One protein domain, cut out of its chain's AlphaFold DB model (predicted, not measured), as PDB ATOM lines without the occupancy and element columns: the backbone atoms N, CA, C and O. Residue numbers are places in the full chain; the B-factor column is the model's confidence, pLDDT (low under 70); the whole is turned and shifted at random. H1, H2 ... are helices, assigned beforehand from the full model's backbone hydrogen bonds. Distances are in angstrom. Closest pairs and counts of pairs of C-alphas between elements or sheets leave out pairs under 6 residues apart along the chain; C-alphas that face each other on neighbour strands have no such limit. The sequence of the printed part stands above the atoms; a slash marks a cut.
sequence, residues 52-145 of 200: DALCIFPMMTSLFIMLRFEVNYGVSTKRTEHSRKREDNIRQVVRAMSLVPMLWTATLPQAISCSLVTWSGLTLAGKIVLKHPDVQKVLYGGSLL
ATOM      1  N   ASP A  52      -7.029   9.013  45.859       61.50
ATOM      2  CA  ASP A  52      -6.864  10.402  45.389       61.50
ATOM      3  C   ASP A  52      -6.671  11.367  46.573       61.50
ATOM      4  O   ASP A  52      -7.631  11.745  47.244       61.50
ATOM      5  N   ALA A  53      -5.426  11.769  46.836       58.19
ATOM      6  CA  ALA A  53      -5.077  12.645  47.955       58.19
ATOM      7  C   ALA A  53      -5.488  14.112  47.733       58.19
ATOM      8  O   ALA A  53      -5.521  14.891  48.684       58.19
ATOM      9  N   LEU A  54      -5.791  14.504  46.488       61.72
ATOM     10  CA  LEU A  54      -6.067  15.895  46.119       61.72
ATOM     11  C   LEU A  54      -7.560  16.173  45.888       61.72
ATOM     12  O   LEU A  54      -7.932  17.324  45.662       61.72
ATOM     13  N   CYS A  55      -8.427  15.156  45.961       64.75
ATOM     14  CA  CYS A  55      -9.879  15.283  45.771       64.75
ATOM     15  C   CYS A  55     -10.287  16.001  44.466       64.75
ATOM     16  O   CYS A  55     -11.395  16.540  44.359       64.75
ATOM     17  N   ILE A  56      -9.433  15.971  43.441       71.31
ATOM     18  CA  ILE A  56      -9.682  16.661  42.169       71.31
ATOM     19  C   ILE A  56     -10.784  15.941  41.384       71.31
ATOM     20  O   ILE A  56     -11.692  16.583  40.852       71.31
ATOM     21  N   PHE A  57     -10.779  14.604  41.360       71.81
ATOM     22  CA  PHE A  57     -11.831  13.842  40.682       71.81
ATOM     23  C   PHE A  57     -13.223  13.967  41.339       71.81
ATOM     24  O   PHE A  57     -14.209  14.136  40.609       71.81
ATOM     25  N   PRO A  58     -13.353  13.940  42.680       69.06
ATOM     26  CA  PRO A  58     -14.607  14.245  43.369       69.06
ATOM     27  C   PRO A  58     -15.182  15.620  43.020       69.06
ATOM     28  O   PRO A  58     -16.380  15.729  42.747       69.06
ATOM     29  N   MET A  59     -14.339  16.658  42.959       75.38
ATOM     30  CA  MET A  59     -14.770  18.006  42.571       75.38
ATOM     31  C   MET A  59     -15.296  18.044  41.133       75.38
ATOM     32  O   MET A  59     -16.365  18.599  40.877       75.38
ATOM     33  N   MET A  60     -14.610  17.380  40.200       75.75
ATOM     34  CA  MET A  60     -15.083  17.277  38.816       75.75
ATOM     35  C   MET A  60     -16.407  16.513  38.720       75.75
ATOM     36  O   MET A  60     -17.314  16.925  38.002       75.75
ATOM     37  N   THR A  61     -16.563  15.427  39.481       75.25
ATOM     38  CA  THR A  61     -17.817  14.657  39.521       75.25
ATOM     39  C   THR A  61     -18.975  15.496  40.063       75.25
ATOM     40  O   THR A  61     -20.063  15.476  39.487       75.25
ATOM     41  N   SER A  62     -18.738  16.269  41.127       75.94
ATOM     42  CA  SER A  62     -19.698  17.235  41.673       75.94
ATOM     43  C   SER A  62     -20.152  18.235  40.608       75.94
ATOM     44  O   SER A  62     -21.353  18.400  40.383       75.94
ATOM     45  N   LEU A  63     -19.195  18.815  39.876       81.75
ATOM     46  CA  LEU A  63     -19.468  19.748  38.786       81.75
ATOM     47  C   LEU A  63     -20.314  19.100  37.681       81.75
ATOM     48  O   LEU A  63     -21.301  19.686  37.238       81.75
ATOM     49  N   PHE A  64     -19.994  17.868  37.271       81.44
ATOM     50  CA  PHE A  64     -20.787  17.141  36.276       81.44
ATOM     51  C   PHE A  64     -22.207  16.844  36.757       81.44
ATOM     52  O   PHE A  64     -23.143  16.963  35.968       81.44
ATOM     53  N   ILE A  65     -22.396  16.467  38.025       75.19
ATOM     54  CA  ILE A  65     -23.726  16.231  38.604       75.19
ATOM     55  C   ILE A  65     -24.532  17.532  38.632       75.19
ATOM     56  O   ILE A  65     -25.693  17.530  38.218       75.19
ATOM     57  N   MET A  66     -23.912  18.639  39.046       79.12
ATOM     58  CA  MET A  66     -24.536  19.963  39.065       79.12
ATOM     59  C   MET A  66     -24.948  20.415  37.661       79.12
ATOM     60  O   MET A  66     -26.085  20.823  37.446       79.12
ATOM     61  N   LEU A  67     -24.069  20.264  36.673       81.31
ATOM     62  CA  LEU A  67     -24.363  20.664  35.299       81.31
ATOM     63  C   LEU A  67     -25.436  19.768  34.666       81.31
ATOM     64  O   LEU A  67     -26.334  20.231  33.964       81.31
ATOM     65  N   ARG A  68     -25.414  18.467  34.968       77.94
ATOM     66  CA  ARG A  68     -26.463  17.533  34.545       77.94
ATOM     67  C   ARG A  68     -27.805  17.934  35.143       77.94
ATOM     68  O   ARG A  68     -28.821  17.845  34.459       77.94
ATOM     69  N   PHE A  69     -27.816  18.384  36.390       73.94
ATOM     70  CA  PHE A  69     -29.002  18.922  37.023       73.94
ATOM     71  C   PHE A  69     -29.526  20.143  36.270       73.94
ATOM     72  O   PHE A  69     -30.634  20.108  35.747       73.94
ATOM     73  N   GLU A  70     -28.709  21.173  36.103       77.25
ATOM     74  CA  GLU A  70     -29.087  22.391  35.386       77.25
ATOM     75  C   GLU A  70     -29.660  22.097  33.993       77.25
ATOM     76  O   GLU A  70     -30.727  22.592  33.632       77.25
ATOM     77  N   VAL A  71     -29.037  21.178  33.250       76.75
ATOM     78  CA  VAL A  71     -29.541  20.746  31.943       76.75
ATOM     79  C   VAL A  71     -30.898  20.037  32.048       76.75
ATOM     80  O   VAL A  71     -31.715  20.185  31.142       76.75
ATOM     81  N   ASN A  72     -31.184  19.258  33.093       70.44
ATOM     82  CA  ASN A  72     -32.487  18.596  33.246       70.44
ATOM     83  C   ASN A  72     -33.586  19.567  33.725       70.44
ATOM     84  O   ASN A  72     -34.677  19.564  33.160       70.44
ATOM     85  N   TYR A  73     -33.303  20.436  34.699       65.25
ATOM     86  CA  TYR A  73     -34.300  21.351  35.279       65.25
ATOM     87  C   TYR A  73     -34.516  22.611  34.443       65.25
ATOM     88  O   TYR A  73     -35.641  23.094  34.355       65.25
ATOM     89  N   GLY A  74     -33.486  23.092  33.743       59.53
ATOM     90  CA  GLY A  74     -33.592  24.226  32.822       59.53
ATOM     91  C   GLY A  74     -34.512  23.969  31.625       59.53
ATOM     92  O   GLY A  74     -34.973  24.918  31.003       59.53
ATOM     93  N   VAL A  75     -34.831  22.704  31.317       55.50
ATOM     94  CA  VAL A  75     -35.813  22.349  30.274       55.50
ATOM     95  C   VAL A  75     -37.216  22.078  30.816       55.50
ATOM     96  O   VAL A  75     -38.170  22.169  30.053       55.50
ATOM     97  N   SER A  76     -37.377  21.807  32.113       54.38
ATOM     98  CA  SER A  76     -38.669  21.379  32.667       54.38
ATOM     99  C   SER A  76     -39.477  22.491  33.342       54.38
ATOM    100  O   SER A  76     -40.641  22.267  33.675       54.38
ATOM    101  N   THR A  77     -38.906  23.677  33.563       49.62
ATOM    102  CA  THR A  77     -39.534  24.672  34.444       49.62
ATOM    103  C   THR A  77     -39.996  25.908  33.679       49.62
ATOM    104  O   THR A  77     -39.328  26.939  33.647       49.62
ATOM    105  N   LYS A  78     -41.223  25.854  33.149       52.03
ATOM    106  CA  LYS A  78     -42.057  27.062  33.125       52.03
ATOM    107  C   LYS A  78     -42.388  27.386  34.585       52.03
ATOM    108  O   LYS A  78     -43.048  26.606  35.268       52.03
ATOM    109  N   ARG A  79     -41.829  28.495  35.070       51.22
ATOM    110  CA  ARG A  79     -41.894  29.001  36.448       51.22
ATOM    111  C   ARG A  79     -43.341  29.011  36.959       51.22
ATOM    112  O   ARG A  79     -44.104  29.911  36.638       51.22
ATOM    113  N   THR A  80     -43.711  28.009  37.748       54.72
ATOM    114  CA  THR A  80     -44.993  27.954  38.462       54.72
ATOM    115  C   THR A  80     -44.723  27.951  39.958       54.72
ATOM    116  O   THR A  80     -43.723  27.414  40.427       54.72
ATOM    117  N   GLU A  81     -45.588  28.598  40.728       57.16
ATOM    118  CA  GLU A  81     -45.351  28.909  42.141       57.16
ATOM    119  C   GLU A  81     -45.206  27.662  43.039       57.16
ATOM    120  O   GLU A  81     -44.440  27.673  44.004       57.16
ATOM    121  N   HIS A  82     -45.824  26.543  42.638       53.47
ATOM    122  CA  HIS A  82     -45.682  25.219  43.259       53.47
ATOM    123  C   HIS A  82     -44.283  24.583  43.059       53.47
ATOM    124  O   HIS A  82     -43.938  23.594  43.708       53.47
ATOM    125  N   SER A  83     -43.440  25.159  42.191       58.97
ATOM    126  CA  SER A  83     -42.056  24.731  41.944       58.97
ATOM    127  C   SER A  83     -41.118  25.059  43.108       58.97
ATOM    128  O   SER A  83     -40.167  24.320  43.328       58.97
ATOM    129  N   ARG A  84     -41.394  26.095  43.919       61.22
ATOM    130  CA  ARG A  84     -40.461  26.543  44.976       61.22
ATOM    131  C   ARG A  84     -40.105  25.435  45.967       61.22
ATOM    132  O   ARG A  84     -38.931  25.150  46.183       61.22
ATOM    133  N   LYS A  85     -41.121  24.743  46.495       64.81
ATOM    134  CA  LYS A  85     -40.929  23.654  47.467       64.81
ATOM    135  C   LYS A  85     -40.216  22.457  46.836       64.81
ATOM    136  O   LYS A  85     -39.399  21.808  47.482       64.81
ATOM    137  N   ARG A  86     -40.500  22.167  45.563       64.81
ATOM    138  CA  ARG A  86     -39.833  21.095  44.818       64.81
ATOM    139  C   ARG A  86     -38.369  21.448  44.586       64.81
ATOM    140  O   ARG A  86     -37.507  20.641  44.882       64.81
ATOM    141  N   GLU A  87     -38.074  22.655  44.126       69.25
ATOM    142  CA  GLU A  87     -36.711  23.112  43.872       69.25
ATOM    143  C   GLU A  87     -35.825  23.073  45.116       69.25
ATOM    144  O   GLU A  87     -34.663  22.708  44.994       69.25
ATOM    145  N   ASP A  88     -36.353  23.386  46.301       72.81
ATOM    146  CA  ASP A  88     -35.591  23.273  47.550       72.81
ATOM    147  C   ASP A  88     -35.239  21.819  47.873       72.81
ATOM    148  O   ASP A  88     -34.070  21.507  48.110       72.81
ATOM    149  N   ASN A  89     -36.219  20.913  47.781       78.31
ATOM    150  CA  ASN A  89     -35.982  19.476  47.936       78.31
ATOM    151  C   ASN A  89     -34.953  18.982  46.925       78.31
ATOM    152  O   ASN A  89     -34.055  18.213  47.259       78.31
ATOM    153  N   ILE A  90     -35.052  19.442  45.681       78.62
ATOM    154  CA  ILE A  90     -34.141  18.970  44.667       78.62
ATOM    155  C   ILE A  90     -32.739  19.582  44.835       78.62
ATOM    156  O   ILE A  90     -31.751  18.868  44.701       78.62
ATOM    157  N   ARG A  91     -32.610  20.859  45.210       73.94
ATOM    158  CA  ARG A  91     -31.321  21.464  45.591       73.94
ATOM    159  C   ARG A  91     -30.670  20.678  46.730       73.94
ATOM    160  O   ARG A  91     -29.470  20.418  46.682       73.94
ATOM    161  N   GLN A  92     -31.459  20.243  47.712       80.44
ATOM    162  CA  GLN A  92     -30.989  19.395  48.805       80.44
ATOM    163  C   GLN A  92     -30.556  18.007  48.315       80.44
ATOM    164  O   GLN A  92     -29.489  17.535  48.706       80.44
ATOM    165  N   VAL A  93     -31.315  17.380  47.413       81.00
ATOM    166  CA  VAL A  93     -30.955  16.095  46.793       81.00
ATOM    167  C   VAL A  93     -29.689  16.216  45.955       81.00
ATOM    168  O   VAL A  93     -28.829  15.357  46.064       81.00
ATOM    169  N   VAL A  94     -29.516  17.273  45.160       78.62
ATOM    170  CA  VAL A  94     -28.286  17.523  44.387       78.62
ATOM    171  C   VAL A  94     -27.099  17.690  45.316       78.62
ATOM    172  O   VAL A  94     -26.040  17.119  45.071       78.62
ATOM    173  N   ARG A  95     -27.282  18.437  46.407       77.00
ATOM    174  CA  ARG A  95     -26.236  18.648  47.403       77.00
ATOM    175  C   ARG A  95     -25.851  17.339  48.088       77.00
ATOM    176  O   ARG A  95     -24.666  17.050  48.189       77.00
ATOM    177  N   ALA A  96     -26.824  16.513  48.473       78.69
ATOM    178  CA  ALA A  96     -26.576  15.189  49.039       78.69
ATOM    179  C   ALA A  96     -25.926  14.238  48.016       78.69
ATOM    180  O   ALA A  96     -24.898  13.627  48.295       78.69
ATOM    181  N   MET A  97     -26.465  14.175  46.798       78.25
ATOM    182  CA  MET A  97     -25.980  13.344  45.691       78.25
ATOM    183  C   MET A  97     -24.576  13.742  45.237       78.25
ATOM    184  O   MET A  97     -23.842  12.907  44.728       78.25
ATOM    185  N   SER A  98     -24.176  14.997  45.428       74.38
ATOM    186  CA  SER A  98     -22.816  15.446  45.152       74.38
ATOM    187  C   SER A  98     -21.808  15.011  46.221       74.38
ATOM    188  O   SER A  98     -20.622  14.920  45.915       74.38
ATOM    189  N   LEU A  99     -22.248  14.758  47.457       77.69
ATOM    190  CA  LEU A  99     -21.378  14.319  48.554       77.69
ATOM    191  C   LEU A  99     -21.191  12.798  48.572       77.69
ATOM    192  O   LEU A  99     -20.148  12.315  49.003       77.69
ATOM    193  N   VAL A 100     -22.163  12.038  48.057       76.94
ATOM    194  CA  VAL A 100     -22.085  10.569  47.970       76.94
ATOM    195  C   VAL A 100     -20.850  10.092  47.186       76.94
ATOM    196  O   VAL A 100     -20.108   9.275  47.728       76.94
ATOM    197  N   PRO A 101     -20.545  10.611  45.976       70.69
ATOM    198  CA  PRO A 101     -19.325  10.270  45.257       70.69
ATOM    199  C   PRO A 101     -18.078  10.612  46.054       70.69
ATOM    200  O   PRO A 101     -17.151   9.827  46.044       70.69
ATOM    201  N   MET A 102     -18.068  11.735  46.771       69.00
ATOM    202  CA  MET A 102     -16.908  12.211  47.526       69.00
ATOM    203  C   MET A 102     -16.548  11.273  48.689       69.00
ATOM    204  O   MET A 102     -15.376  10.980  48.908       69.00
ATOM    205  N   LEU A 103     -17.559  10.737  49.380       73.62
ATOM    206  CA  LEU A 103     -17.380   9.712  50.415       73.62
ATOM    207  C   LEU A 103     -17.029   8.343  49.816       73.62
ATOM    208  O   LEU A 103     -16.240   7.596  50.389       73.62
ATOM    209  N   TRP A 104     -17.588   8.023  48.650       68.00
ATOM    210  CA  TRP A 104     -17.361   6.755  47.958       68.00
ATOM    211  C   TRP A 104     -15.979   6.673  47.295       68.00
ATOM    212  O   TRP A 104     -15.357   5.620  47.263       68.00
ATOM    213  N   THR A 105     -15.458   7.780  46.773       66.00
ATOM    214  CA  THR A 105     -14.130   7.836  46.147       66.00
ATOM    215  C   THR A 105     -13.003   7.812  47.166       66.00
ATOM    216  O   THR A 105     -11.905   7.395  46.820       66.00
ATOM    217  N   ALA A 106     -13.260   8.218  48.414       64.69
ATOM    218  CA  ALA A 106     -12.263   8.172  49.484       64.69
ATOM    219  C   ALA A 106     -11.808   6.737  49.808       64.69
ATOM    220  O   ALA A 106     -10.725   6.538  50.350       64.69
ATOM    221  N   THR A 107     -12.619   5.732  49.463       67.75
ATOM    222  CA  THR A 107     -12.327   4.315  49.709       67.75
ATOM    223  C   THR A 107     -11.848   3.569  48.463       67.75
ATOM    224  O   THR A 107     -11.550   2.377  48.558       67.75
ATOM    225  N   LEU A 108     -11.758   4.231  47.300       69.00
ATOM    226  CA  LEU A 108     -11.491   3.574  46.020       69.00
ATOM    227  C   LEU A 108     -10.198   4.040  45.329       69.00
ATOM    228  O   LEU A 108      -9.826   5.210  45.417       69.00
ATOM    229  N   PRO A 109      -9.553   3.147  44.554       70.81
ATOM    230  CA  PRO A 109      -8.454   3.505  43.667       70.81
ATOM    231  C   PRO A 109      -8.836   4.601  42.670       70.81
ATOM    232  O   PRO A 109      -9.916   4.589  42.065       70.81
ATOM    233  N   GLN A 110      -7.892   5.498  42.419       70.38
ATOM    234  CA  GLN A 110      -8.065   6.660  41.558       70.38
ATOM    235  C   GLN A 110      -8.519   6.317  40.125       70.38
ATOM    236  O   GLN A 110      -9.311   7.046  39.524       70.38
ATOM    237  N   ALA A 111      -8.072   5.183  39.578       73.25
ATOM    238  CA  ALA A 111      -8.451   4.740  38.236       73.25
ATOM    239  C   ALA A 111      -9.973   4.559  38.053       73.25
ATOM    240  O   ALA A 111     -10.510   4.844  36.981       73.25
ATOM    241  N   ILE A 112     -10.684   4.133  39.102       77.12
ATOM    242  CA  ILE A 112     -12.144   3.944  39.067       77.12
ATOM    243  C   ILE A 112     -12.860   5.296  39.109       77.12
ATOM    244  O   ILE A 112     -13.856   5.501  38.419       77.12
ATOM    245  N   SER A 113     -12.332   6.247  39.877       75.50
ATOM    246  CA  SER A 113     -12.852   7.616  39.902       75.50
ATOM    247  C   SER A 113     -12.703   8.297  38.533       75.50
ATOM    248  O   SER A 113     -13.643   8.902  38.020       75.50
ATOM    249  N   CYS A 114     -11.561   8.107  37.866       76.62
ATOM    250  CA  CYS A 114     -11.306   8.646  36.528       76.62
ATOM    251  C   CYS A 114     -12.291   8.114  35.467       76.62
ATOM    252  O   CYS A 114     -12.830   8.881  34.659       76.62
ATOM    253  N   SER A 115     -12.591   6.811  35.487       76.62
ATOM    254  CA  SER A 115     -13.566   6.229  34.557       76.62
ATOM    255  C   SER A 115     -14.990   6.733  34.829       76.62
ATOM    256  O   SER A 115     -15.721   7.045  33.887       76.62
ATOM    257  N   LEU A 116     -15.360   6.912  36.102       77.12
ATOM    258  CA  LEU A 116     -16.644   7.487  36.517       77.12
ATOM    259  C   LEU A 116     -16.823   8.937  36.058       77.12
ATOM    260  O   LEU A 116     -17.900   9.307  35.577       77.12
ATOM    261  N   VAL A 117     -15.775   9.750  36.180       78.56
ATOM    262  CA  VAL A 117     -15.750  11.139  35.704       78.56
ATOM    263  C   VAL A 117     -15.917  11.181  34.187       78.56
ATOM    264  O   VAL A 117     -16.757  11.921  33.676       78.56
ATOM    265  N   THR A 118     -15.187  10.327  33.471       83.19
ATOM    266  CA  THR A 118     -15.249  10.231  32.007       83.19
ATOM    267  C   THR A 118     -16.642   9.824  31.529       83.19
ATOM    268  O   THR A 118     -17.226  10.489  30.675       83.19
ATOM    269  N   TRP A 119     -17.223   8.779  32.124       81.25
ATOM    270  CA  TRP A 119     -18.586   8.337  31.819       81.25
ATOM    271  C   TRP A 119     -19.622   9.428  32.121       81.25
ATOM    272  O   TRP A 119     -20.549   9.675  31.339       81.25
ATOM    273  N   SER A 120     -19.445  10.124  33.244       84.31
ATOM    274  CA  SER A 120     -20.308  11.224  33.665       84.31
ATOM    275  C   SER A 120     -20.273  12.407  32.703       84.31
ATOM    276  O   SER A 120     -21.339  12.963  32.410       84.31
ATOM    277  N   GLY A 121     -19.083  12.763  32.218       84.25
ATOM    278  CA  GLY A 121     -18.863  13.811  31.229       84.25
ATOM    279  C   GLY A 121     -19.383  13.422  29.850       84.25
ATOM    280  O   GLY A 121     -20.098  14.208  29.237       84.25
ATOM    281  N   LEU A 122     -19.135  12.191  29.397       85.56
ATOM    282  CA  LEU A 122     -19.635  11.695  28.112       85.56
ATOM    283  C   LEU A 122     -21.166  11.687  28.069       85.56
ATOM    284  O   LEU A 122     -21.766  12.137  27.095       85.56
ATOM    285  N   THR A 123     -21.809  11.243  29.150       84.38
ATOM    286  CA  THR A 123     -23.273  11.266  29.268       84.38
ATOM    287  C   THR A 123     -23.815  12.694  29.193       84.38
ATOM    288  O   THR A 123     -24.833  12.951  28.550       84.38
ATOM    289  N   LEU A 124     -23.142  13.644  29.846       84.25
ATOM    290  CA  LEU A 124     -23.528  15.048  29.797       84.25
ATOM    291  C   LEU A 124     -23.326  15.641  28.398       84.25
ATOM    292  O   LEU A 124     -24.241  16.274  27.878       84.25
ATOM    293  N   ALA A 125     -22.166  15.410  27.788       84.69
ATOM    294  CA  ALA A 125     -21.854  15.856  26.437       84.69
ATOM    295  C   ALA A 125     -22.878  15.308  25.440       84.69
ATOM    296  O   ALA A 125     -23.436  16.075  24.662       84.69
ATOM    297  N   GLY A 126     -23.229  14.022  25.548       83.25
ATOM    298  CA  GLY A 126     -24.315  13.416  24.785       83.25
ATOM    299  C   GLY A 126     -25.625  14.186  24.957       83.25
ATOM    300  O   GLY A 126     -26.225  14.597  23.971       83.25
ATOM    301  N   LYS A 127     -26.041  14.484  26.195       80.31
ATOM    302  CA  LYS A 127     -27.260  15.276  26.450       80.31
ATOM    303  C   LYS A 127     -27.202  16.687  25.856       80.31
ATOM    304  O   LYS A 127     -28.223  17.156  25.367       80.31
ATOM    305  N   ILE A 128     -26.057  17.367  25.920       81.25
ATOM    306  CA  ILE A 128     -25.886  18.721  25.369       81.25
ATOM    307  C   ILE A 128     -25.956  18.683  23.839       81.25
ATOM    308  O   ILE A 128     -26.719  19.437  23.244       81.25
ATOM    309  N   VAL A 129     -25.231  17.755  23.208       83.19
ATOM    310  CA  VAL A 129     -25.221  17.563  21.749       83.19
ATOM    311  C   VAL A 129     -26.615  17.206  21.237       83.19
ATOM    312  O   VAL A 129     -27.087  17.797  20.270       83.19
ATOM    313  N   LEU A 130     -27.323  16.309  21.928       73.88
ATOM    314  CA  LEU A 130     -28.700  15.942  21.600       73.88
ATOM    315  C   LEU A 130     -29.709  17.063  21.843       73.88
ATOM    316  O   LEU A 130     -30.806  16.979  21.310       73.88
ATOM    317  N   LYS A 131     -29.387  18.093  22.628       70.69
ATOM    318  CA  LYS A 131     -30.234  19.285  22.771       70.69
ATOM    319  C   LYS A 131     -29.986  20.333  21.696       70.69
ATOM    320  O   LYS A 131     -30.799  21.245  21.566       70.69
ATOM    321  N   HIS A 132     -28.901  20.219  20.935       73.88
ATOM    322  CA  HIS A 132     -28.620  21.169  19.875       73.88
ATOM    323  C   HIS A 132     -29.638  20.982  18.733       73.88
ATOM    324  O   HIS A 132     -29.691  19.898  18.138       73.88
ATOM    325  N   PRO A 133     -30.449  22.006  18.401       66.25
ATOM    326  CA  PRO A 133     -31.550  21.870  17.449       66.25
ATOM    327  C   PRO A 133     -31.068  21.471  16.048       66.25
ATOM    328  O   PRO A 133     -31.780  20.769  15.337       66.25
ATOM    329  N   ASP A 134     -29.845  21.838  15.665       69.19
ATOM    330  CA  ASP A 134     -29.292  21.482  14.352       69.19
ATOM    331  C   ASP A 134     -28.842  20.019  14.273       69.19
ATOM    332  O   ASP A 134     -28.990  19.385  13.232       69.19
ATOM    333  N   VAL A 135     -28.397  19.436  15.392       65.56
ATOM    334  CA  VAL A 135     -28.044  18.010  15.449       65.56
ATOM    335  C   VAL A 135     -29.311  17.163  15.520       65.56
ATOM    336  O   VAL A 135     -29.389  16.132  14.863       65.56
ATOM    337  N   GLN A 136     -30.354  17.613  16.225       66.75
ATOM    338  CA  GLN A 136     -31.652  16.928  16.219       66.75
ATOM    339  C   GLN A 136     -32.308  16.913  14.833       66.75
ATOM    340  O   GLN A 136     -32.880  15.897  14.439       66.75
ATOM    341  N   LYS A 137     -32.216  18.015  14.080       67.75
ATOM    342  CA  LYS A 137     -32.752  18.093  12.714       67.75
ATOM    343  C   LYS A 137     -32.060  17.106  11.773       67.75
ATOM    344  O   LYS A 137     -32.742  16.446  10.997       67.75
ATOM    345  N   VAL A 138     -30.737  16.975  11.886       70.62
ATOM    346  CA  VAL A 138     -29.928  16.077  11.048       70.62
ATOM    347  C   VAL A 138     -30.056  14.611  11.476       70.62
ATOM    348  O   VAL A 138     -30.136  13.734  10.624       70.62
ATOM    349  N   LEU A 139     -30.102  14.333  12.782       65.06
ATOM    350  CA  LEU A 139     -30.078  12.965  13.312       65.06
ATOM    351  C   LEU A 139     -31.471  12.321  13.416       65.06
ATOM    352  O   LEU A 139     -31.577  11.101  13.349       65.06
ATOM    353  N   TYR A 140     -32.536  13.117  13.592       63.19
ATOM    354  CA  TYR A 140     -33.883  12.606  13.892       63.19
ATOM    355  C   TYR A 140     -35.005  13.074  12.965       63.19
ATOM    356  O   TYR A 140     -36.145  12.680  13.219       63.19
ATOM    357  N   GLY A 141     -34.736  13.887  11.934       57.12
ATOM    358  CA  GLY A 141     -35.733  14.223  10.905       57.12
ATOM    359  C   GLY A 141     -37.137  14.486  11.477       57.12
ATOM    360  O   GLY A 141     -38.082  13.759  11.186       57.12
ATOM    361  N   GLY A 142     -37.260  15.448  12.397       57.16
ATOM    362  CA  GLY A 142     -38.546  15.953  12.903       57.16
ATOM    363  C   GLY A 142     -39.339  15.103  13.916       57.16
ATOM    364  O   GLY A 142     -40.303  15.624  14.467       57.16
ATOM    365  N   SER A 143     -38.970  13.857  14.237       48.12
ATOM    366  CA  SER A 143     -39.879  12.954  14.989       48.12
ATOM    367  C   SER A 143     -39.651  12.826  16.507       48.12
ATOM    368  O   SER A 143     -40.499  12.273  17.208       48.12
ATOM    369  N   LEU A 144     -38.554  13.345  17.074       52.97
ATOM    370  CA  LEU A 144     -38.286  13.205  18.520       52.97
ATOM    371  C   LEU A 144     -38.991  14.252  19.401       52.97
ATOM    372  O   LEU A 144     -39.137  14.032  20.606       52.97
ATOM    373  N   LEU A 145     -39.491  15.351  18.818       50.84
ATOM    374  CA  LEU A 145     -40.202  16.377  19.592       50.84
ATOM    375  C   LEU A 145     -41.526  15.859  20.180       50.84
ATOM    376  O   LEU A 145     -41.959  16.344  21.217       50.84
TER     377      LEU A 145
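AT A GLANCE: This is residues 52 to 145 of the 200 residues of the protein "Predicted protein" of Hordeum vulgare subsp. vulgare (UniProt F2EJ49). Three long helices spread like an open fan in one flat layer: H2 and H3 make a V from the turn that joins them, residues 106 to 109, and H1 lies between them in the middle. The short H4 sits crosswise beyond the far end of H3, and residues 78 to 86, of which 83 to 86 belong to H2, stick out where the short link joins H1 to H2. The printed part has 94 residues with four named helices, H1 to H4 in chain order, and no named strand; its class is all helix. It is loose, with a radius of gyration of the C-alphas of 16.4 A, and spans 47 by 37 by 15 A.

HOW THE PARTS SIT: H1, residues 56 to 76, touches H2, residues 83 to 105, at a shallow tilt of 23 degrees, opposite ways; the two form a helical hairpin. Their closest C-alphas, of Ser 62 and Ser 98, are 5.0 A apart. H1 also touches H3, residues 110 to 131, at a shallow tilt of 22 degrees, the same way, with the closest C-alphas, of Thr 61 and Val 117, 5.6 A apart. H2 and H3 are close but not clearly touching: their closest C-alphas, of Thr 105 and Ser 113, are 6.4 A apart. Their shallow tilt of 33 degrees is only just short of steep, and they run opposite ways. H4, residues 133 to 140, is about perpendicular to H3, at 86 degrees, and close but not clearly touching it, with the closest C-alphas, of Leu 130 and Gln 136, 6.2 A apart. H4 is apart from H1 and H2. Every O i to N i+4 pair is within hydrogen-bond range in H3 and H4; in H1 15 of 17 are, in H2 17 of 19.

IN THESE COORDINATES: H1 begins at C-alpha 56 (-9.682, 16.661, 42.169) and is 30.9 A long. H2 is 32.9 A long and H3 31.7 A. H4 ends at C-alpha 140 (-33.883, 12.606, 13.892).

THE WHOLE: The C-alphas farthest apart, of Ala 53 and Gly 142, are 48.6 A apart. The printed part has no cut and no long link. Mean pLDDT of the printed part is 70.8, with 38 residues under 70, among them 73 to 87 and 139 to 145.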